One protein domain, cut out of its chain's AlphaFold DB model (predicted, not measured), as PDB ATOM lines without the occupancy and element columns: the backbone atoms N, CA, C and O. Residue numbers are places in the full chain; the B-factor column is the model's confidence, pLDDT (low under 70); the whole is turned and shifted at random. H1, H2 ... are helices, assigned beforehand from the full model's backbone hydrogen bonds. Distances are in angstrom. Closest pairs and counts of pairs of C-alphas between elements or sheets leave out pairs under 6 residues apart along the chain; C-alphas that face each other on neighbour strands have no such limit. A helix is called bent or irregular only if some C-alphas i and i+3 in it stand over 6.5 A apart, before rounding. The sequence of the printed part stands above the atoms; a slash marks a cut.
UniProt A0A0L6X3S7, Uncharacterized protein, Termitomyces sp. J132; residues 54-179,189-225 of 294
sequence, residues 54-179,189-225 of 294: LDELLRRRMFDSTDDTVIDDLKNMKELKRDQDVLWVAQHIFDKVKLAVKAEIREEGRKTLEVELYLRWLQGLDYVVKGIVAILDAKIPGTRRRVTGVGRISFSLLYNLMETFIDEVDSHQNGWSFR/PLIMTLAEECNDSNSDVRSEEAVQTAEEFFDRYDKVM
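What this domain is: This is residues 54 to 179 and 189 to 225 of the 294 residues of an uncharacterized protein of Termitomyces sp. J132 (UniProt A0A0L6X3S7). An elongated bundle of helices is built along the long helix H6, with H8 running opposite ways to it and H4 and H5, one after the other, completing the bundle. H3 crosses H6 and H4 steeply, the hairpin of H1 and H2 packs through H1 across H5, and the loop of residues 137 to 149 and the short H7 lie toward opposite ends of the long axis. The printed part has 163 residues with eight named helices, H1 to H8 in order along the chain, and no named strand; the class is all helix. It is only just compact, close to loose, with a radius of gyration of the C-alphas of 18.2 A, and spans 62 by 32 by 27 A.

Where its parts are: H6, residues 150 to 176, is 39.4 A long and starts at C-alpha 150 (159.637, 147.710, 153.026). It is neither bent nor irregular, but only just: C-alphas 173 and 176 are 6.3 A apart. H8, residues 203 to 225, is 32.1 A long and ends at C-alpha 225 (160.143, 141.592, 163.885). H3, residues 83 to 108, is 37.3 A long. H4, residues 114 to 124, and H5, residues 126 to 136, are each 15.4 A long. H1, residues 54 to 63, starts at C-alpha 54 (148.917, 142.194, 150.278). H2 is residues 68 to 76, and H7 is residues 194 to 197.

How they stand to each other: H6 and H8 touch with residues 154 to 159 and 221 to 225 alone, opposite ways at a shallow tilt of 26 degrees; their closest C-alphas, of Phe 155 and Met 225, are 6.0 A apart. H5 and H6 form a helical hairpin, closest at the C-alphas of Ile 132 and Ser 154, 6.1 A. H4 touches H8, closest at the C-alphas of Leu 119 and Ala 214, 5.5 A, at a shallow tilt of 34.6 degrees, only just short of steep. H3 touches H6 with residues 83 to 94 alone, at a steep tilt of 53 degrees; the closest C-alphas, of Ala 90 and Leu 161, are 5.1 A apart. H3 also touches H4, where the closest C-alphas, of Val 97 and Gly 124, are 5.5 A apart. H1 touches H5, about perpendicular at 82 degrees, closest at the C-alphas of Met 62 and Gly 131, 4.4 A. H1 and H2 form a helical hairpin, closest at the C-alphas of Leu 57 and Val 70, 5.9 A. H7 is close to H8 but not clearly touching, with the C-alphas of Glu 197 and Ser 203 closest at 5.7 A. Every O i to N i+4 pair is within hydrogen-bond range in H1, H2, H3, H4, H5 and H8, and 22 of 23 are in H6; H7 is too short for such a pair.

The domain as a whole: The C-alphas of Gly 142 and Asn 199, the two farthest apart, are 62.0 A apart. Residues 180 to 188 are not printed, and C-alphas 179 and 189 are 21.2 A apart across this cut. The link from H5 to H6, 13 residues, is long. The mean pLDDT of the printed part is 90.8, and residues 175 to 179, of which 175 and 176 belong to H6, are under 70.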
ATOM      1  N   LEU A  54     147.736 142.492 149.468       89.06
ATOM      2  CA  LEU A  54     148.917 142.194 150.278       89.06
ATOM      3  C   LEU A  54     148.992 140.714 150.686       89.06
ATOM      4  O   LEU A  54     150.075 140.146 150.622       89.06
ATOM      5  N   ASP A  55     147.872 140.088 151.060       91.75
ATOM      6  CA  ASP A  55     147.811 138.650 151.380       91.75
ATOM      7  C   ASP A  55     148.300 137.804 150.190       91.75
ATOM      8  O   ASP A  55     149.195 136.969 150.323       91.75
ATOM      9  N   GLU A  56     147.800 138.102 148.989       92.19
ATOM     10  CA  GLU A  56     148.219 137.424 147.760       92.19
ATOM     11  C   GLU A  56     149.699 137.667 147.436       92.19
ATOM     12  O   GLU A  56     150.419 136.725 147.107       92.19
ATOM     13  N   LEU A  57     150.185 138.904 147.579       92.81
ATOM     14  CA  LEU A  57     151.596 139.238 147.363       92.81
ATOM     15  C   LEU A  57     152.516 138.502 148.346       92.81
ATOM     16  O   LEU A  57     153.572 138.022 147.939       92.81
ATOM     17  N   LEU A  58     152.118 138.376 149.615       94.19
ATOM     18  CA  LEU A  58     152.867 137.622 150.625       94.19
ATOM     19  C   LEU A  58     152.941 136.139 150.266       94.19
ATOM     20  O   LEU A  58     154.026 135.559 150.302       94.19
ATOM     21  N   ARG A  59     151.816 135.541 149.855       94.50
ATOM     22  CA  ARG A  59     151.779 134.149 149.384       94.50
ATOM     23  C   ARG A  59     152.646 133.962 148.147       94.50
ATOM     24  O   ARG A  59     153.491 133.071 148.135       94.50
ATOM     25  N   ARG A  60     152.500 134.824 147.137       93.31
ATOM     26  CA  ARG A  60     153.286 134.769 145.894       93.31
ATOM     27  C   ARG A  60     154.782 134.862 146.184       93.31
ATOM     28  O   ARG A  60     155.543 134.038 145.692       93.31
ATOM     29  N   ARG A  61     155.189 135.790 147.054       91.81
ATOM     30  CA  ARG A  61     156.595 135.984 147.435       91.81
ATOM     31  C   ARG A  61     157.164 134.854 148.288       91.81
ATOM     32  O   ARG A  61     158.358 134.585 148.204       91.81
ATOM     33  N   MET A  62     156.332 134.205 149.102       93.38
ATOM     34  CA  MET A  62     156.722 132.997 149.828       93.38
ATOM     35  C   MET A  62     157.055 131.854 148.856       93.38
ATOM     36  O   MET A  62     158.029 131.142 149.085       93.38
ATOM     37  N   PHE A  63     156.271 131.679 147.786       92.56
ATOM     38  CA  PHE A  63     156.508 130.629 146.786       92.56
ATOM     39  C   PHE A  63     157.640 130.970 145.813       92.56
ATOM     40  O   PHE A  63     158.426 130.092 145.464       92.56
ATOM     41  N   ASP A  64     157.744 132.234 145.402       92.00
ATOM     42  CA  ASP A  64     158.785 132.714 144.501       92.00
ATOM     43  C   ASP A  64     159.508 133.931 145.093       92.00
ATOM     44  O   ASP A  64     159.118 135.091 144.929       92.00
ATOM     45  N   SER A  65     160.625 133.654 145.767       89.62
ATOM     46  CA  SER A  65     161.506 134.687 146.324       89.62
ATOM     47  C   SER A  65     162.247 135.514 145.261       89.62
ATOM     48  O   SER A  65     162.890 136.510 145.604       89.62
ATOM     49  N   THR A  66     162.167 135.130 143.984       89.00
ATOM     50  CA  THR A  66     162.789 135.840 142.858       89.00
ATOM     51  C   THR A  66     161.810 136.721 142.090       89.00
ATOM     52  O   THR A  66     162.243 137.520 141.263       89.00
ATOM     53  N   ASP A  67     160.514 136.656 142.405       89.75
ATOM     54  CA  ASP A  67     159.501 137.468 141.739       89.75
ATOM     55  C   ASP A  67     159.580 138.943 142.170       89.75
ATOM     56  O   ASP A  67     158.952 139.386 143.141       89.75
ATOM     57  N   ASP A  68     160.381 139.716 141.443       87.62
ATOM     58  CA  ASP A  68     160.579 141.145 141.677       87.62
ATOM     59  C   ASP A  68     159.317 141.977 141.400       87.62
ATOM     60  O   ASP A  68     159.189 143.086 141.929       87.62
ATOM     61  N   THR A  69     158.332 141.437 140.668       90.75
ATOM     62  CA  THR A  69     157.063 142.142 140.434       90.75
ATOM     63  C   THR A  69     156.296 142.359 141.736       90.75
ATOM     64  O   THR A  69     155.650 143.392 141.898       90.75
ATOM     65  N   VAL A  70     156.435 141.452 142.717       89.69
ATOM     66  CA  VAL A  70     155.844 141.633 144.054       89.69
ATOM     67  C   VAL A  70     156.401 142.878 144.735       89.69
ATOM     68  O   VAL A  70     155.674 143.623 145.387       89.69
ATOM     69  N   ILE A  71     157.699 143.123 144.591       88.00
ATOM     70  CA  ILE A  71     158.370 144.251 145.235       88.00
ATOM     71  C   ILE A  71     157.912 145.571 144.624       88.00
ATOM     72  O   ILE A  71     157.672 146.542 145.350       88.00
ATOM     73  N   ASP A  72     157.789 145.615 143.302       87.12
ATOM     74  CA  ASP A  72     157.283 146.796 142.615       87.12
ATOM     75  C   ASP A  72     155.803 147.028 142.927       87.12
ATOM     76  O   ASP A  72     155.403 148.163 143.192       87.12
ATOM     77  N   ASP A  73     155.008 145.965 143.022       89.56
ATOM     78  CA  ASP A  73     153.620 146.037 143.465       89.56
ATOM     79  C   ASP A  73     153.510 146.620 144.879       89.56
ATOM     80  O   ASP A  73     152.807 147.613 145.067       89.56
ATOM     81  N   LEU A  74     154.270 146.086 145.843       87.00
ATOM     82  CA  LEU A  74     154.296 146.548 147.238       87.00
ATOM     83  C   LEU A  74     154.646 148.034 147.366       87.00
ATOM     84  O   LEU A  74     154.023 148.749 148.151       87.00
ATOM     85  N   LYS A  75     155.616 148.526 146.588       83.50
ATOM     86  CA  LYS A  75     155.978 149.957 146.579       83.50
ATOM     87  C   LYS A  75     154.852 150.845 146.067       83.50
ATOM     88  O   LYS A  75     154.724 151.994 146.496       83.50
ATOM     89  N   ASN A  76     154.088 150.333 145.109       85.12
ATOM     90  CA  ASN A  76     153.029 151.073 144.441       85.12
ATOM     91  C   ASN A  76     151.690 151.003 145.194       85.12
ATOM     92  O   ASN A  76     150.785 151.776 144.866       85.12
ATOM     93  N   MET A  77     151.570 150.157 146.226       83.94
ATOM     94  CA  MET A  77     150.391 150.103 147.095       83.94
ATOM     95  C   MET A  77     150.234 151.418 147.864       83.94
ATOM     96  O   MET A  77     151.020 151.769 148.750       83.94
ATOM     97  N   LYS A  78     149.197 152.181 147.512       76.75
ATOM     98  CA  LYS A  78     148.875 153.451 148.183       76.75
ATOM     99  C   LYS A  78     148.265 153.208 149.560       76.75
ATOM    100  O   LYS A  78     148.410 154.060 150.434       76.75
ATOM    101  N   GLU A  79     147.638 152.051 149.730       72.88
ATOM    102  CA  GLU A  79     146.988 151.581 150.943       72.88
ATOM    103  C   GLU A  79     148.015 151.414 152.065       72.88
ATOM    104  O   GLU A  79     147.784 151.837 153.180       72.88
ATOM    105  N   LEU A  80     149.232 150.942 151.790       80.81
ATOM    106  CA  LEU A  80     150.218 150.662 152.849       80.81
ATOM    107  C   LEU A  80     150.953 151.908 153.380       80.81
ATOM    108  O   LEU A  80     151.957 151.801 154.085       80.81
ATOM    109  N   LYS A  81     150.469 153.113 153.051       80.38
ATOM    110  CA  LYS A  81     151.083 154.381 153.479       80.38
ATOM    111  C   LYS A  81     150.638 154.830 154.869       80.38
ATOM    112  O   LYS A  81     151.382 155.575 155.524       80.38
ATOM    113  N   ARG A  82     149.447 154.427 155.321       85.06
ATOM    114  CA  ARG A  82     148.908 154.781 156.642       85.06
ATOM    115  C   ARG A  82     148.858 153.542 157.522       85.06
ATOM    116  O   ARG A  82     148.472 152.473 157.071       85.06
ATOM    117  N   ASP A  83     149.190 153.707 158.796       84.88
ATOM    118  CA  ASP A  83     149.207 152.591 159.746       84.88
ATOM    119  C   ASP A  83     147.809 151.968 159.924       84.88
ATOM    120  O   ASP A  83     147.701 150.757 160.068       84.88
ATOM    121  N   GLN A  84     146.742 152.769 159.805       87.88
ATOM    122  CA  GLN A  84     145.354 152.291 159.864       87.88
ATOM    123  C   GLN A  84     145.007 151.306 158.740       87.88
ATOM    124  O   GLN A  84     144.258 150.356 158.953       87.88
ATOM    125  N   ASP A  85     145.537 151.539 157.541       88.94
ATOM    126  CA  ASP A  85     145.284 150.671 156.395       88.94
ATOM    127  C   ASP A  85     146.038 149.338 156.571       88.94
ATOM    128  O   ASP A  85     145.510 148.278 156.246       88.94
ATOM    129  N   VAL A  86     147.245 149.371 157.156       90.81
ATOM    130  CA  VAL A  86     148.010 148.158 157.501       90.81
ATOM    131  C   VAL A  86     147.308 147.347 158.591       90.81
ATOM    132  O   VAL A  86     147.256 146.125 158.485       90.81
ATOM    133  N   LEU A  87     146.728 148.007 159.600       91.94
ATOM    134  CA  LEU A  87     145.901 147.346 160.615       91.94
ATOM    135  C   LEU A  87     144.699 146.636 159.979       91.94
ATOM    136  O   LEU A  87     144.459 145.471 160.272       91.94
ATOM    137  N   TRP A  88     143.987 147.298 159.063       91.31
ATOM    138  CA  TRP A  88     142.862 146.677 158.358       91.31
ATOM    139  C   TRP A  88     143.291 145.432 157.567       91.31
ATOM    140  O   TRP A  88     142.611 144.408 157.592       91.31
ATOM    141  N   VAL A  89     144.445 145.495 156.896       91.94
ATOM    142  CA  VAL A  89     145.010 144.342 156.186       91.94
ATOM    143  C   VAL A  89     145.378 143.210 157.150       91.94
ATOM    144  O   VAL A  89     145.088 142.054 156.845       91.94
ATOM    145  N   ALA A  90     145.982 143.523 158.300       94.56
ATOM    146  CA  ALA A  90     146.313 142.538 159.329       94.56
ATOM    147  C   ALA A  90     145.056 141.819 159.843       94.56
ATOM    148  O   ALA A  90     145.020 140.591 159.844       94.56
ATOM    149  N   GLN A  91     144.002 142.573 160.169       94.06
ATOM    150  CA  GLN A  91     142.706 142.027 160.585       94.06
ATOM    151  C   GLN A  91     142.097 141.124 159.509       94.06
ATOM    152  O   GLN A  91     141.698 140.003 159.796       94.06
ATOM    153  N   HIS A  92     142.101 141.560 158.245       93.56
ATOM    154  CA  HIS A  92     141.564 140.761 157.139       93.56
ATOM    155  C   HIS A  92     142.349 139.463 156.901       93.56
ATOM    156  O   HIS A  92     141.761 138.423 156.601       93.56
ATOM    157  N   ILE A  93     143.679 139.510 157.026       95.56
ATOM    158  CA  ILE A  93     144.537 138.317 156.991       95.56
ATOM    159  C   ILE A  93     144.173 137.374 158.143       95.56
ATOM    160  O   ILE A  93     144.003 136.176 157.916       95.56
ATOM    161  N   PHE A  94     144.030 137.911 159.353       95.69
ATOM    162  CA  PHE A  94     143.713 137.130 160.542       95.69
ATOM    163  C   PHE A  94     142.326 136.479 160.450       95.69
ATOM    164  O   PHE A  94     142.188 135.285 160.702       95.69
ATOM    165  N   ASP A  95     141.313 137.208 159.982       94.12
ATOM    166  CA  ASP A  95     139.962 136.683 159.760       94.12
ATOM    167  C   ASP A  95     139.950 135.532 158.747       94.12
ATOM    168  O   ASP A  95     139.301 134.508 158.974       94.12
ATOM    169  N   LYS A  96     140.709 135.653 157.650       95.12
ATOM    170  CA  LYS A  96     140.887 134.554 156.688       95.12
ATOM    171  C   LYS A  96     141.519 133.323 157.338       95.12
ATOM    172  O   LYS A  96     141.070 132.212 157.066       95.12
ATOM    173  N   VAL A  97     142.531 133.514 158.186       96.25
ATOM    174  CA  VAL A  97     143.172 132.419 158.927       96.25
ATOM    175  C   VAL A  97     142.188 131.761 159.893       96.25
ATOM    176  O   VAL A  97     142.041 130.542 159.844       96.25
ATOM    177  N   LYS A  98     141.442 132.534 160.690       94.31
ATOM    178  CA  LYS A  98     140.400 131.998 161.585       94.31
ATOM    179  C   LYS A  98     139.367 131.171 160.823       94.31
ATOM    180  O   LYS A  98     139.005 130.083 161.264       94.31
ATOM    181  N   LEU A  99     138.894 131.669 159.677       93.19
ATOM    182  CA  LEU A  99     137.929 130.954 158.838       93.19
ATOM    183  C   LEU A  99     138.499 129.640 158.291       93.19
ATOM    184  O   LEU A  99     137.790 128.634 158.309       93.19
ATOM    185  N   ALA A 100     139.756 129.640 157.839       95.69
ATOM    186  CA  ALA A 100     140.433 128.436 157.359       95.69
ATOM    187  C   ALA A 100     140.613 127.405 158.485       95.69
ATOM    188  O   ALA A 100     140.155 126.276 158.350       95.69
ATOM    189  N   VAL A 101     141.150 127.822 159.636       95.50
ATOM    190  CA  VAL A 101     141.333 126.956 160.815       95.50
ATOM    191  C   VAL A 101     139.999 126.382 161.292       95.50
ATOM    192  O   VAL A 101     139.901 125.198 161.603       95.50
ATOM    193  N   LYS A 102     138.930 127.186 161.297       92.25
ATOM    194  CA  LYS A 102     137.586 126.714 161.653       92.25
ATOM    195  C   LYS A 102     137.054 125.670 160.670       92.25
ATOM    196  O   LYS A 102     136.357 124.747 161.087       92.25
ATOM    197  N   ALA A 103     137.338 125.817 159.377       93.31
ATOM    198  CA  ALA A 103     136.974 124.818 158.379       93.31
ATOM    199  C   ALA A 103     137.756 123.510 158.588       93.31
ATOM    200  O   ALA A 103     137.140 122.448 158.592       93.31
ATOM    201  N   GLU A 104     139.059 123.594 158.861       95.25
ATOM    202  CA  GLU A 104     139.920 122.435 159.143       95.25
ATOM    203  C   GLU A 104     139.479 121.680 160.405       95.25
ATOM    204  O   GLU A 104     139.317 120.465 160.375       95.25
ATOM    205  N   ILE A 105     139.195 122.386 161.507       93.56
ATOM    206  CA  ILE A 105     138.706 121.763 162.751       93.56
ATOM    207  C   ILE A 105     137.366 121.044 162.515       93.56
ATOM    208  O   ILE A 105     137.145 119.945 163.027       93.56
ATOM    209  N   ARG A 106     136.471 121.628 161.706       92.69
ATOM    210  CA  ARG A 106     135.200 120.987 161.319       92.69
ATOM    211  C   ARG A 106     135.407 119.733 160.479       92.69
ATOM    212  O   ARG A 106     134.659 118.778 160.659       92.69
ATOM    213  N   GLU A 107     136.373 119.751 159.570       94.75
ATOM    214  CA  GLU A 107     136.712 118.603 158.728       94.75
ATOM    215  C   GLU A 107     137.324 117.462 159.549       94.75
ATOM    216  O   GLU A 107     136.952 116.305 159.364       94.75
ATOM    217  N   GLU A 108     138.195 117.782 160.508       94.56
ATOM    218  CA  GLU A 108     138.770 116.794 161.426       94.56
ATOM    219  C   GLU A 108     137.722 116.173 162.361       94.56
ATOM    220  O   GLU A 108     137.885 115.033 162.799       94.56
ATOM    221  N   GLY A 109     136.666 116.919 162.704       91.19
ATOM    222  CA  GLY A 109     135.550 116.448 163.532       91.19
ATOM    223  C   GLY A 109     135.917 116.109 164.983       91.19
ATOM    224  O   GLY A 109     135.074 115.606 165.728       91.19
ATOM    225  N   ARG A 110     137.161 116.373 165.395       91.50
ATOM    226  CA  ARG A 110     137.651 116.168 166.761       91.50
ATOM    227  C   ARG A 110     137.533 117.452 167.572       91.50
ATOM    228  O   ARG A 110     137.689 118.551 167.041       91.50
ATOM    229  N   LYS A 111     137.318 117.303 168.879       92.31
ATOM    230  CA  LYS A 111     137.376 118.446 169.790       92.31
ATOM    231  C   LYS A 111     138.816 118.931 169.967       92.31
ATOM    232  O   LYS A 111     139.744 118.129 170.091       92.31
ATOM    233  N   THR A 112     138.975 120.245 169.965       94.00
ATOM    234  CA  THR A 112     140.258 120.948 170.027       94.00
ATOM    235  C   THR A 112     140.336 121.711 171.350       94.00
ATOM    236  O   THR A 112     139.339 122.300 171.769       94.00
ATOM    237  N   LEU A 113     141.490 121.674 172.018       93.31
ATOM    238  CA  LEU A 113     141.740 122.481 173.221       93.31
ATOM    239  C   LEU A 113     141.817 123.965 172.839       93.31
ATOM    240  O   LEU A 113     142.216 124.290 171.718       93.31
ATOM    241  N   GLU A 114     141.507 124.881 173.756       91.94
ATOM    242  CA  GLU A 114     141.659 126.317 173.460       91.94
ATOM    243  C   GLU A 114     143.096 126.678 173.056       91.94
ATOM    244  O   GLU A 114     143.319 127.363 172.058       91.94
ATOM    245  N   VAL A 115     144.088 126.153 173.776       93.00
ATOM    246  CA  VAL A 115     145.505 126.425 173.488       93.00
ATOM    247  C   VAL A 115     145.921 125.891 172.109       93.00
ATOM    248  O   VAL A 115     146.701 126.531 171.399       93.00
ATOM    249  N   GLU A 116     145.358 124.759 171.675       95.75
ATOM    250  CA  GLU A 116     145.575 124.217 170.326       95.75
ATOM    251  C   GLU A 116     144.925 125.093 169.245       95.75
ATOM    252  O   GLU A 116     145.490 125.250 168.160       95.75
ATOM    253  N   LEU A 117     143.752 125.679 169.515       95.19
ATOM    254  CA  LEU A 117     143.103 126.624 168.604       95.19
ATOM    255  C   LEU A 117     143.995 127.851 168.375       95.19
ATOM    256  O   LEU A 117     144.224 128.236 167.224       95.19
ATOM    257  N   TYR A 118     144.532 128.428 169.451       96.00
ATOM    258  CA  TYR A 118     145.434 129.578 169.374       96.00
ATOM    259  C   TYR A 118     146.722 129.233 168.615       96.00
ATOM    260  O   TYR A 118     147.143 129.992 167.736       96.00
ATOM    261  N   LEU A 119     147.291 128.046 168.856       97.19
ATOM    262  CA  LEU A 119     148.421 127.540 168.078       97.19
ATOM    263  C   LEU A 119     148.079 127.425 166.585       97.19
ATOM    264  O   LEU A 119     148.865 127.860 165.744       97.19
ATOM    265  N   ARG A 120     146.913 126.874 166.230       97.44
ATOM    266  CA  ARG A 120     146.491 126.756 164.824       97.44
ATOM    267  C   ARG A 120     146.335 128.119 164.154       97.44
ATOM    268  O   ARG A 120     146.696 128.263 162.987       97.44
ATOM    269  N   TRP A 121     145.860 129.141 164.871       97.75
ATOM    270  CA  TRP A 121     145.847 130.514 164.351       97.75
ATOM    271  C   TRP A 121     147.263 131.031 164.072       97.75
ATOM    272  O   TRP A 121     147.504 131.561 162.986       97.75
ATOM    273  N   LEU A 122     148.216 130.826 164.989       97.00
ATOM    274  CA  LEU A 122     149.624 131.193 164.774       97.00
ATOM    275  C   LEU A 122     150.235 130.450 163.578       97.00
ATOM    276  O   LEU A 122     150.866 131.070 162.720       97.00
ATOM    277  N   GLN A 123     150.000 129.140 163.475       97.81
ATOM    278  CA  GLN A 123     150.439 128.316 162.345       97.81
ATOM    279  C   GLN A 123     149.857 128.820 161.021       97.81
ATOM    280  O   GLN A 123     150.573 128.927 160.023       97.81
ATOM    281  N   GLY A 124     148.579 129.201 161.012       97.25
ATOM    282  CA  GLY A 124     147.924 129.771 159.842       97.25
ATOM    283  C   GLY A 124     148.531 131.098 159.377       97.25
ATOM    284  O   GLY A 124     148.387 131.448 158.206       97.25
ATOM    285  N   LEU A 125     149.256 131.817 160.239       97.56
ATOM    286  CA  LEU A 125     149.973 133.048 159.894       97.56
ATOM    287  C   LEU A 125     151.435 132.829 159.459       97.56
ATOM    288  O   LEU A 125     152.080 133.779 159.011       97.56
ATOM    289  N   ASP A 126     151.962 131.602 159.514       96.88
ATOM    290  CA  ASP A 126     153.364 131.282 159.189       96.88
ATOM    291  C   ASP A 126     153.785 131.767 157.790       96.88
ATOM    292  O   ASP A 126     154.903 132.253 157.583       96.88
ATOM    293  N   TYR A 127     152.865 131.705 156.820       96.44
ATOM    294  CA  TYR A 127     153.115 132.191 155.460       96.44
ATOM    295  C   TYR A 127     153.400 133.698 155.419       96.44
ATOM    296  O   TYR A 127     154.161 134.150 154.562       96.44
ATOM    297  N   VAL A 128     152.828 134.482 156.341       97.25
ATOM    298  CA  VAL A 128     153.072 135.925 156.430       97.25
ATOM    299  C   VAL A 128     154.497 136.179 156.891       97.25
ATOM    300  O   VAL A 128     155.201 136.970 156.267       97.25
ATOM    301  N   VAL A 129     154.953 135.478 157.933       97.62
ATOM    302  CA  VAL A 129     156.332 135.591 158.433       97.62
ATOM    303  C   VAL A 129     157.324 135.223 157.335       97.62
ATOM    304  O   VAL A 129     158.229 136.003 157.035       97.62
ATOM    305  N   LYS A 130     157.117 134.080 156.670       97.25
ATOM    306  CA  LYS A 130     157.957 133.625 155.550       97.25
ATOM    307  C   LYS A 130     157.953 134.614 154.382       97.25
ATOM    308  O   LYS A 130     159.016 134.957 153.863       97.25
ATOM    309  N   GLY A 131     156.778 135.115 154.000       96.62
ATOM    310  CA  GLY A 131     156.633 136.136 152.963       96.62
ATOM    311  C   GLY A 131     157.384 137.422 153.315       96.62
ATOM    312  O   GLY A 131     158.102 137.969 152.479       96.62
ATOM    313  N   ILE A 132     157.301 137.872 154.569       97.06
ATOM    314  CA  ILE A 132     158.015 139.061 155.047       97.06
ATOM    315  C   ILE A 132     159.528 138.854 155.046       97.06
ATOM    316  O   ILE A 132     160.242 139.757 154.614       97.06
ATOM    317  N   VAL A 133     160.035 137.686 155.449       97.12
ATOM    318  CA  VAL A 133     161.469 137.366 155.322       97.12
ATOM    319  C   VAL A 133     161.916 137.511 153.864       97.12
ATOM    320  O   VAL A 133     162.859 138.251 153.578       97.12
ATOM    321  N   ALA A 134     161.174 136.929 152.918       95.56
ATOM    322  CA  ALA A 134     161.481 137.024 151.490       95.56
ATOM    323  C   ALA A 134     161.374 138.458 150.919       95.56
ATOM    324  O   ALA A 134     162.081 138.807 149.963       95.56
ATOM    325  N   ILE A 135     160.513 139.313 151.487       94.69
ATOM    326  CA  ILE A 135     160.440 140.751 151.166       94.69
ATOM    327  C   ILE A 135     161.643 141.498 151.755       94.69
ATOM    328  O   ILE A 135     162.241 142.354 151.095       94.69
ATOM    329  N   LEU A 136     162.022 141.193 152.997       94.81
ATOM    330  CA  LEU A 136     163.155 141.826 153.666       94.81
ATOM    331  C   LEU A 136     164.492 141.435 153.007       94.81
ATOM    332  O   LEU A 136     165.409 142.257 152.945       94.81
ATOM    333  N   ASP A 137     164.607 140.257 152.414       93.94
ATOM    334  CA  ASP A 137     165.827 139.864 151.699       93.94
ATOM    335  C   ASP A 137     165.896 140.375 150.252       93.94
ATOM    336  O   ASP A 137     166.955 140.309 149.615       93.94
ATOM    337  N   ALA A 138     164.813 140.976 149.748       92.75
ATOM    338  CA  ALA A 138     164.746 141.498 148.391       92.75
ATOM    339  C   ALA A 138     165.785 142.604 148.120       92.75
ATOM    340  O   ALA A 138     165.965 143.569 148.885       92.75
ATOM    341  N   LYS A 139     166.443 142.485 146.964       91.38
ATOM    342  CA  LYS A 139     167.425 143.439 146.435       91.38
ATOM    343  C   LYS A 139     166.874 144.096 145.180       91.38
ATOM    344  O   LYS A 139     166.046 143.526 144.487       91.38
ATOM    345  N   ILE A 140     167.342 145.303 144.884       85.50
ATOM    346  CA  ILE A 140     167.001 145.972 143.629       85.50
ATOM    347  C   ILE A 140     167.745 145.247 142.493       85.50
ATOM    348  O   ILE A 140     168.980 145.151 142.586       85.50
ATOM    349  N   PRO A 141     167.048 144.784 141.437       85.06
ATOM    350  CA  PRO A 141     167.654 144.050 140.329       85.06
ATOM    351  C   PRO A 141     168.856 144.781 139.734       85.06
ATOM    352  O   PRO A 141     168.855 146.003 139.583       85.06
ATOM    353  N   GLY A 142     169.923 144.035 139.445       86.81
ATOM    354  CA  GLY A 142     171.174 144.599 138.927       86.81
ATOM    355  C   GLY A 142     171.999 145.398 139.945       86.81
ATOM    356  O   GLY A 142     173.031 145.961 139.585       86.81
ATOM    357  N   THR A 143     171.601 145.448 141.222       88.56
ATOM    358  CA  THR A 143     172.350 146.165 142.263       88.56
ATOM    359  C   THR A 143     172.562 145.322 143.522       88.56
ATOM    360  O   THR A 143     171.871 144.343 143.788       88.56
ATOM    361  N   ARG A 144     173.506 145.750 144.368       88.81
ATOM    362  CA  ARG A 144     173.671 145.209 145.730       88.81
ATOM    363  C   ARG A 144     172.770 145.902 146.762       88.81
ATOM    364  O   ARG A 144     172.848 145.580 147.946       88.81
ATOM    365  N   ARG A 145     171.965 146.886 146.343       88.12
ATOM    366  CA  ARG A 145     171.153 147.708 147.246       88.12
ATOM    367  C   ARG A 145     169.864 146.981 147.606       88.12
ATOM    368  O   ARG A 145     169.258 146.313 146.774       88.12
ATOM    369  N   ARG A 146     169.443 147.142 148.858       88.62
ATOM    370  CA  ARG A 146     168.155 146.652 149.349       88.62
ATOM    371  C   ARG A 146     167.034 147.613 148.959       88.62
ATOM    372  O   ARG A 146     167.267 148.808 148.773       88.62
ATOM    373  N   VAL A 147     165.823 147.082 148.856       89.12
ATOM    374  CA  VAL A 147     164.614 147.859 148.559       89.12
ATOM    375  C   VAL A 147     164.275 148.793 149.729       89.12
ATOM    376  O   VAL A 147     164.231 148.344 150.864       89.12
ATOM    377  N   THR A 148     164.018 150.079 149.509       89.50
ATOM    378  CA  THR A 148     163.632 150.992 150.603       89.50
ATOM    379  C   THR A 148     162.125 150.964 150.877       89.50
ATOM    380  O   THR A 148     161.328 150.648 149.997       89.50
ATOM    381  N   GLY A 149     161.727 151.310 152.104       88.06
ATOM    382  CA  GLY A 149     160.329 151.469 152.534       88.06
ATOM    383  C   GLY A 149     159.626 150.174 152.955       88.06
ATOM    384  O   GLY A 149     158.560 150.226 153.568       88.06
ATOM    385  N   VAL A 150     160.219 149.013 152.670       92.00
ATOM    386  CA  VAL A 150     159.637 147.710 153.026       92.00
ATOM    387  C   VAL A 150     159.795 147.387 154.509       92.00
ATOM    388  O   VAL A 150     159.006 146.606 155.035       92.00
ATOM    389  N   GLY A 151     160.765 147.992 155.206       94.31
ATOM    390  CA  GLY A 151     160.940 147.819 156.649       94.31
ATOM    391  C   GLY A 151     159.737 148.340 157.423       94.31
ATOM    392  O   GLY A 151     159.208 147.628 158.273       94.31
ATOM    393  N   ARG A 152     159.245 149.536 157.068       92.94
ATOM    394  CA  ARG A 152     158.024 150.104 157.666       92.94
ATOM    395  C   ARG A 152     156.821 149.182 157.496       92.94
ATOM    396  O   ARG A 152     156.138 148.898 158.472       92.94
ATOM    397  N   ILE A 153     156.562 148.745 156.263       93.19
ATOM    398  CA  ILE A 153     155.404 147.900 155.941       93.19
ATOM    399  C   ILE A 153     155.497 146.576 156.703       93.19
ATOM    400  O   ILE A 153     154.543 146.191 157.369       93.19
ATOM    401  N   SER A 154     156.665 145.930 156.657       95.94
ATOM    402  CA  SER A 154     156.909 144.641 157.311       95.94
ATOM    403  C   SER A 154     156.716 144.725 158.823       95.94
ATOM    404  O   SER A 154     155.985 143.923 159.393       95.94
ATOM    405  N   PHE A 155     157.331 145.722 159.472       97.06
ATOM    406  CA  PHE A 155     157.213 145.887 160.918       97.06
ATOM    407  C   PHE A 155     155.779 146.227 161.326       97.06
ATOM    408  O   PHE A 155     155.243 145.607 162.237       97.06
ATOM    409  N   SER A 156     155.135 147.178 160.639       95.69
ATOM    410  CA  SER A 156     153.748 147.533 160.939       95.69
ATOM    411  C   SER A 156     152.801 146.352 160.736       95.69
ATOM    412  O   SER A 156     151.890 146.190 161.539       95.69
ATOM    413  N   LEU A 157     152.995 145.526 159.708       96.50
ATOM    414  CA  LEU A 157     152.154 144.353 159.488       96.50
ATOM    415  C   LEU A 157     152.338 143.314 160.600       96.50
ATOM    416  O   LEU A 157     151.346 142.897 161.185       96.50
ATOM    417  N   LEU A 158     153.582 142.946 160.929       98.12
ATOM    418  CA  LEU A 158     153.864 141.981 162.000       98.12
ATOM    419  C   LEU A 158     153.338 142.458 163.354       98.12
ATOM    420  O   LEU A 158     152.693 141.692 164.060       98.12
ATOM    421  N   TYR A 159     153.569 143.730 163.685       98.12
ATOM    422  CA  TYR A 159     153.082 144.328 164.924       98.12
ATOM    423  C   TYR A 159     151.554 144.265 165.019       98.12
ATOM    424  O   TYR A 159     151.023 143.774 166.006       98.12
ATOM    425  N   ASN A 160     150.839 144.711 163.978       97.38
ATOM    426  CA  ASN A 160     149.375 144.700 164.003       97.38
ATOM    427  C   ASN A 160     148.798 143.277 163.959       97.38
ATOM    428  O   ASN A 160     147.738 143.057 164.530       97.38
ATOM    429  N   LEU A 161     149.464 142.317 163.306       97.62
ATOM    430  CA  LEU A 161     149.059 140.909 163.362       97.62
ATOM    431  C   LEU A 161     149.182 140.350 164.775       97.62
ATOM    432  O   LEU A 161     148.294 139.628 165.207       97.62
ATOM    433  N   MET A 162     150.252 140.705 165.484       97.88
ATOM    434  CA  MET A 162     150.451 140.259 166.854       97.88
ATOM    435  C   MET A 162     149.450 140.894 167.821       97.88
ATOM    436  O   MET A 162     148.844 140.184 168.611       97.88
ATOM    437  N   GLU A 163     149.209 142.204 167.713       96.25
ATOM    438  CA  GLU A 163     148.154 142.874 168.490       96.25
ATOM    439  C   GLU A 163     146.782 142.262 168.187       96.25
ATOM    440  O   GLU A 163     146.047 141.947 169.108       96.25
ATOM    441  N   THR A 164     146.469 142.001 166.910       96.00
ATOM    442  CA  THR A 164     145.205 141.346 166.529       96.00
ATOM    443  C   THR A 164     145.110 139.943 167.123       96.00
ATOM    444  O   THR A 164     144.060 139.572 167.624       96.00
ATOM    445  N   PHE A 165     146.192 139.161 167.095       96.81
ATOM    446  CA  PHE A 165     146.219 137.838 167.715       96.81
ATOM    447  C   PHE A 165     145.964 137.920 169.226       96.81
ATOM    448  O   PHE A 165     145.108 137.199 169.729       96.81
ATOM    449  N   ILE A 166     146.655 138.819 169.932       95.25
ATOM    450  CA  ILE A 166     146.488 139.026 171.378       95.25
ATOM    451  C   ILE A 166     145.058 139.473 171.697       95.25
ATOM    452  O   ILE A 166     144.430 138.892 172.577       95.25
ATOM    453  N   ASP A 167     144.525 140.452 170.965       93.25
ATOM    454  CA  ASP A 167     143.156 140.951 171.141       93.25
ATOM    455  C   ASP A 167     142.111 139.853 170.893       93.25
ATOM    456  O   ASP A 167     141.060 139.832 171.531       93.25
ATOM    457  N   GLU A 168     142.374 138.933 169.965       91.88
ATOM    458  CA  GLU A 168     141.469 137.829 169.641       91.88
ATOM    459  C   GLU A 168     141.523 136.714 170.683       91.88
ATOM    460  O   GLU A 168     140.468 136.201 171.052       91.88
ATOM    461  N   VAL A 169     142.706 136.385 171.212       92.19
ATOM    462  CA  VAL A 169     142.833 135.487 172.373       92.19
ATOM    463  C   VAL A 169     142.125 136.100 173.581       92.19
ATOM    464  O   VAL A 169     141.269 135.453 174.183       92.19
ATOM    465  N   ASP A 170     142.387 137.376 173.873       89.44
ATOM    466  CA  ASP A 170     141.747 138.090 174.977       89.44
ATOM    467  C   ASP A 170     140.229 138.164 174.785       89.44
ATOM    468  O   ASP A 170     139.472 137.918 175.719       89.44
ATOM    469  N   SER A 171     139.745 138.428 173.568       85.38
ATOM    470  CA  SER A 171     138.312 138.440 173.269       85.38
ATOM    471  C   SER A 171     137.679 137.049 173.302       85.38
ATOM    472  O   SER A 171     136.475 136.966 173.542       85.38
ATOM    473  N   HIS A 172     138.425 135.976 173.036       81.44
ATOM    474  CA  HIS A 172     137.921 134.607 173.145       81.44
ATOM    475  C   HIS A 172     137.743 134.228 174.620       81.44
ATOM    476  O   HIS A 172     136.647 133.840 175.029       81.44
ATOM    477  N   GLN A 173     138.764 134.504 175.438       78.38
ATOM    478  CA  GLN A 173     138.746 134.309 176.890       78.38
ATOM    479  C   GLN A 173     137.692 135.202 177.575       78.38
ATOM    480  O   GLN A 173     136.868 134.748 178.373       78.38
ATOM    481  N   ASN A 174     137.628 136.483 177.195       70.50
ATOM    482  CA  ASN A 174     136.643 137.442 177.702       70.50
ATOM    483  C   ASN A 174     135.266 137.298 177.039       70.50
ATOM    484  O   ASN A 174     134.302 137.903 177.517       70.50
ATOM    485  N   GLY A 175     135.129 136.506 175.974       53.28
ATOM    486  CA  GLY A 175     133.861 136.205 175.298       53.28
ATOM    487  C   GLY A 175     132.887 135.425 176.186       53.28
ATOM    488  O   GLY A 175     131.675 135.515 176.000       53.28
ATOM    489  N   TRP A 176     133.405 134.775 177.232       48.94
ATOM    490  CA  TRP A 176     132.629 134.214 178.342       48.94
ATOM    491  C   TRP A 176     132.146 135.280 179.344       48.94
ATOM    492  O   TRP A 176     131.262 135.028 180.162       48.94
ATOM    493  N   SER A 177     132.685 136.499 179.283       41.81
ATOM    494  CA  SER A 177     132.473 137.568 180.263       41.81
ATOM    495  C   SER A 177     131.505 138.672 179.801       41.81
ATOM    496  O   SER A 177     131.800 139.843 179.957       41.81
ATOM    497  N   PHE A 178     130.316 138.356 179.272       40.41
ATOM    498  CA  PHE A 178     129.141 139.268 179.153       40.41
ATOM    499  C   PHE A 178     129.307 140.689 178.524       40.41
ATOM    500  O   PHE A 178     128.329 141.437 178.481       40.41
ATOM    501  N   ARG A 179     130.489 141.119 178.058       41.09
ATOM    502  CA  ARG A 179     130.793 142.531 177.736       41.09
ATOM    503  C   ARG A 179     130.789 142.876 176.251       41.09
ATOM    504  O   ARG A 179     130.914 144.055 175.921       41.09
ATOM    505  N   PRO A 189     130.971 124.158 169.356       76.62
ATOM    506  CA  PRO A 189     130.874 122.809 169.921       76.62
ATOM    507  C   PRO A 189     132.126 121.949 169.680       76.62
ATOM    508  O   PRO A 189     132.233 120.847 170.226       76.62
ATOM    509  N   LEU A 190     133.045 122.425 168.836       85.25
ATOM    510  CA  LEU A 190     134.311 121.774 168.517       85.25
ATOM    511  C   LEU A 190     135.475 122.235 169.403       85.25
ATOM    512  O   LEU A 190     136.552 121.648 169.314       85.25
ATOM    513  N   ILE A 191     135.272 123.239 170.259       87.56
ATOM    514  CA  ILE A 191     136.252 123.658 171.263       87.56
ATOM    515  C   ILE A 191     135.873 123.043 172.607       87.56
ATOM    516  O   ILE A 191     134.707 123.065 173.006       87.56
ATOM    517  N   MET A 192     136.852 122.436 173.275       88.44
ATOM    518  CA  MET A 192     136.634 121.792 174.567       88.44
ATOM    519  C   MET A 192     136.307 122.833 175.637       88.44
ATOM    520  O   MET A 192     136.886 123.913 175.678       88.44
ATOM    521  N   THR A 193     135.366 122.501 176.518       85.62
ATOM    522  CA  THR A 193     135.174 123.281 177.753       85.62
ATOM    523  C   THR A 193     136.167 122.824 178.818       85.62
ATOM    524  O   THR A 193     136.552 121.660 178.813       85.62
ATOM    525  N   LEU A 194     136.481 123.664 179.810       84.19
ATOM    526  CA  LEU A 194     137.349 123.274 180.937       84.19
ATOM    527  C   LEU A 194     136.914 121.960 181.615       84.19
ATOM    528  O   LEU A 194     137.743 121.146 182.002       84.19
ATOM    529  N   ALA A 195     135.604 121.714 181.727       85.75
ATOM    530  CA  ALA A 195     135.088 120.463 182.284       85.75
ATOM    531  C   ALA A 195     135.379 119.251 181.384       85.75
ATOM    532  O   ALA A 195     135.558 118.143 181.881       85.75
ATOM    533  N   GLU A 196     135.400 119.439 180.066       89.31
ATOM    534  CA  GLU A 196     135.779 118.395 179.112       89.31
ATOM    535  C   GLU A 196     137.286 118.155 179.134       89.31
ATOM    536  O   GLU A 196     137.698 117.001 179.101       89.31
ATOM    537  N   GLU A 197     138.086 119.218 179.261       90.31
ATOM    538  CA  GLU A 197     139.543 119.133 179.398       90.31
ATOM    539  C   GLU A 197     139.935 118.360 180.660       90.31
ATOM    540  O   GLU A 197     140.666 117.386 180.561       90.31
ATOM    541  N   CYS A 198     139.351 118.675 181.824       89.50
ATOM    542  CA  CYS A 198     139.629 117.948 183.073       89.50
ATOM    543  C   CYS A 198     139.271 116.449 183.034       89.50
ATOM    544  O   CYS A 198     139.699 115.700 183.912       89.50
ATOM    545  N   ASN A 199     138.444 116.014 182.077       92.25
ATOM    546  CA  ASN A 199     138.060 114.612 181.908       92.25
ATOM    547  C   ASN A 199     138.858 113.899 180.798       92.25
ATOM    548  O   ASN A 199     138.745 112.677 180.678       92.25
ATOM    549  N   ASP A 200     139.637 114.623 179.989       93.00
ATOM    550  CA  ASP A 200     140.510 114.050 178.963       93.00
ATOM    551  C   ASP A 200     141.878 113.733 179.574       93.00
ATOM    552  O   ASP A 200     142.627 114.623 179.954       93.00
ATOM    553  N   SER A 201     142.249 112.452 179.638       93.56
ATOM    554  CA  SER A 201     143.533 112.030 180.216       93.56
ATOM    555  C   SER A 201     144.756 112.543 179.449       93.56
ATOM    556  O   SER A 201     145.871 112.438 179.952       93.56
ATOM    557  N   ASN A 202     144.559 113.033 178.222       95.06
ATOM    558  CA  ASN A 202     145.623 113.533 177.359       95.06
ATOM    559  C   ASN A 202     145.653 115.068 177.275       95.06
ATOM    560  O   ASN A 202     146.490 115.593 176.538       95.06
ATOM    561  N   SER A 203     144.760 115.782 177.975       93.62
ATOM    562  CA  SER A 203     144.668 117.248 177.905       93.62
ATOM    563  C   SER A 203     145.999 117.916 178.232       93.62
ATOM    564  O   SER A 203     146.443 118.785 177.488       93.62
ATOM    565  N   ASP A 204     146.651 117.462 179.301       93.50
ATOM    566  CA  ASP A 204     147.862 118.084 179.837       93.50
ATOM    567  C   ASP A 204     149.017 117.963 178.841       93.50
ATOM    568  O   ASP A 204     149.622 118.964 178.471       93.50
ATOM    569  N   VAL A 205     149.244 116.756 178.308       96.06
ATOM    570  CA  VAL A 205     150.294 116.497 177.307       96.06
ATOM    571  C   VAL A 205     150.055 117.316 176.037       96.06
ATOM    572  O   VAL A 205     150.971 117.953 175.527       96.06
ATOM    573  N   ARG A 206     148.813 117.343 175.538       95.75
ATOM    574  CA  ARG A 206     148.452 118.123 174.342       95.75
ATOM    575  C   ARG A 206     148.632 119.623 174.563       95.75
ATOM    576  O   ARG A 206     149.063 120.323 173.651       95.75
ATOM    577  N   SER A 207     148.294 120.110 175.755       94.81
ATOM    578  CA  SER A 207     148.475 121.508 176.139       94.81
ATOM    579  C   SER A 207     149.958 121.872 176.186       94.81
ATOM    580  O   SER A 207     150.365 122.832 175.536       94.81
ATOM    581  N   GLU A 208     150.786 121.064 176.853       94.19
ATOM    582  CA  GLU A 208     152.239 121.264 176.930       94.19
ATOM    583  C   GLU A 208     152.896 121.272 175.539       94.19
ATOM    584  O   GLU A 208     153.657 122.188 175.216       94.19
ATOM    585  N   GLU A 209     152.555 120.307 174.677       96.38
ATOM    586  CA  GLU A 209     153.040 120.256 173.291       96.38
ATOM    587  C   GLU A 209     152.604 121.491 172.484       96.38
ATOM    588  O   GLU A 209     153.389 122.052 171.704       96.38
ATOM    589  N   ALA A 210     151.359 121.940 172.673       96.25
ATOM    590  CA  ALA A 210     150.834 123.114 171.988       96.25
ATOM    591  C   ALA A 210     151.527 124.406 172.447       96.25
ATOM    592  O   ALA A 210     151.884 125.230 171.601       96.25
ATOM    593  N   VAL A 211     151.762 124.563 173.755       95.12
ATOM    594  CA  VAL A 211     152.519 125.682 174.341       95.12
ATOM    595  C   VAL A 211     153.938 125.706 173.790       95.12
ATOM    596  O   VAL A 211     154.347 126.723 173.231       95.12
ATOM    597  N   GLN A 212     154.656 124.582 173.855       95.56
ATOM    598  CA  GLN A 212     156.026 124.498 173.351       95.56
ATOM    599  C   GLN A 212     156.101 124.886 171.868       95.56
ATOM    600  O   GLN A 212     156.941 125.690 171.462       95.56
ATOM    601  N   THR A 213     155.184 124.365 171.051       96.44
ATOM    602  CA  THR A 213     155.146 124.693 169.621       96.44
ATOM    603  C   THR A 213     154.822 126.173 169.399       96.44
ATOM    604  O   THR A 213     155.415 126.810 168.527       96.44
ATOM    605  N   ALA A 214     153.898 126.750 170.171       96.25
ATOM    606  CA  ALA A 214     153.556 128.166 170.069       96.25
ATOM    607  C   ALA A 214     154.759 129.059 170.407       96.25
ATOM    608  O   ALA A 214     155.024 130.022 169.685       96.25
ATOM    609  N   GLU A 215     155.539 128.714 171.430       94.88
ATOM    610  CA  GLU A 215     156.764 129.434 171.794       94.88
ATOM    611  C   GLU A 215     157.802 129.435 170.663       94.88
ATOM    612  O   GLU A 215     158.389 130.479 170.367       94.88
ATOM    613  N   GLU A 216     157.963 128.321 169.943       95.75
ATOM    614  CA  GLU A 216     158.810 128.268 168.741       95.75
ATOM    615  C   GLU A 216     158.299 129.181 167.611       95.75
ATOM    616  O   GLU A 216     159.080 129.692 166.796       95.75
ATOM    617  N   PHE A 217     156.983 129.393 167.516       96.62
ATOM    618  CA  PHE A 217     156.415 130.392 166.611       96.62
ATOM    619  C   PHE A 217     156.724 131.812 167.089       96.62
ATOM    620  O   PHE A 217     157.186 132.617 166.276       96.62
ATOM    621  N   PHE A 218     156.541 132.122 168.376       96.38
ATOM    622  CA  PHE A 218     156.859 133.443 168.929       96.38
ATOM    623  C   PHE A 218     158.332 133.809 168.763       96.38
ATOM    624  O   PHE A 218     158.616 134.925 168.335       96.38
ATOM    625  N   ASP A 219     159.259 132.880 169.000       96.12
ATOM    626  CA  ASP A 219     160.696 133.099 168.785       96.12
ATOM    627  C   ASP A 219     161.013 133.439 167.315       96.12
ATOM    628  O   ASP A 219     161.767 134.371 167.013       96.12
ATOM    629  N   ARG A 220     160.376 132.743 166.363       97.06
ATOM    630  CA  ARG A 220     160.512 133.067 164.933       97.06
ATOM    631  C   ARG A 220     159.929 134.437 164.597       97.06
ATOM    632  O   ARG A 220     160.561 135.193 163.854       97.06
ATOM    633  N   TYR A 221     158.754 134.763 165.130       97.56
ATOM    634  CA  TYR A 221     158.148 136.085 164.980       97.56
ATOM    635  C   TYR A 221     159.066 137.178 165.519       97.56
ATOM    636  O   TYR A 221     159.309 138.158 164.813       97.56
ATOM    637  N   ASP A 222     159.622 136.979 166.714       97.94
ATOM    638  CA  ASP A 222     160.491 137.933 167.393       97.94
ATOM    639  C   ASP A 222     161.705 138.285 166.526       97.94
ATOM    640  O   ASP A 222     161.927 139.442 166.158       97.94
ATOM    641  N   LYS A 223     162.424 137.263 166.054       98.25
ATOM    642  CA  LYS A 223     163.605 137.433 165.193       98.25
ATOM    643  C   LYS A 223     163.290 138.221 163.922       98.25
ATOM    644  O   LYS A 223     164.055 139.106 163.525       98.25
ATOM    645  N   VAL A 224     162.164 137.929 163.268       98.38
ATOM    646  CA  VAL A 224     161.769 138.627 162.034       98.38
ATOM    647  C   VAL A 224     161.304 140.056 162.332       98.38
ATOM    648  O   VAL A 224     161.670 140.982 161.597       98.38
ATOM    649  N   MET A 225     160.569 140.269 163.426       98.44
ATOM    650  CA  MET A 225     160.143 141.592 163.885       98.44
ATOM    651  C   MET A 225     161.335 142.493 164.211       98.44
ATOM    652  O   MET A 225     161.348 143.642 163.765       98.44
TER     653      MET A 225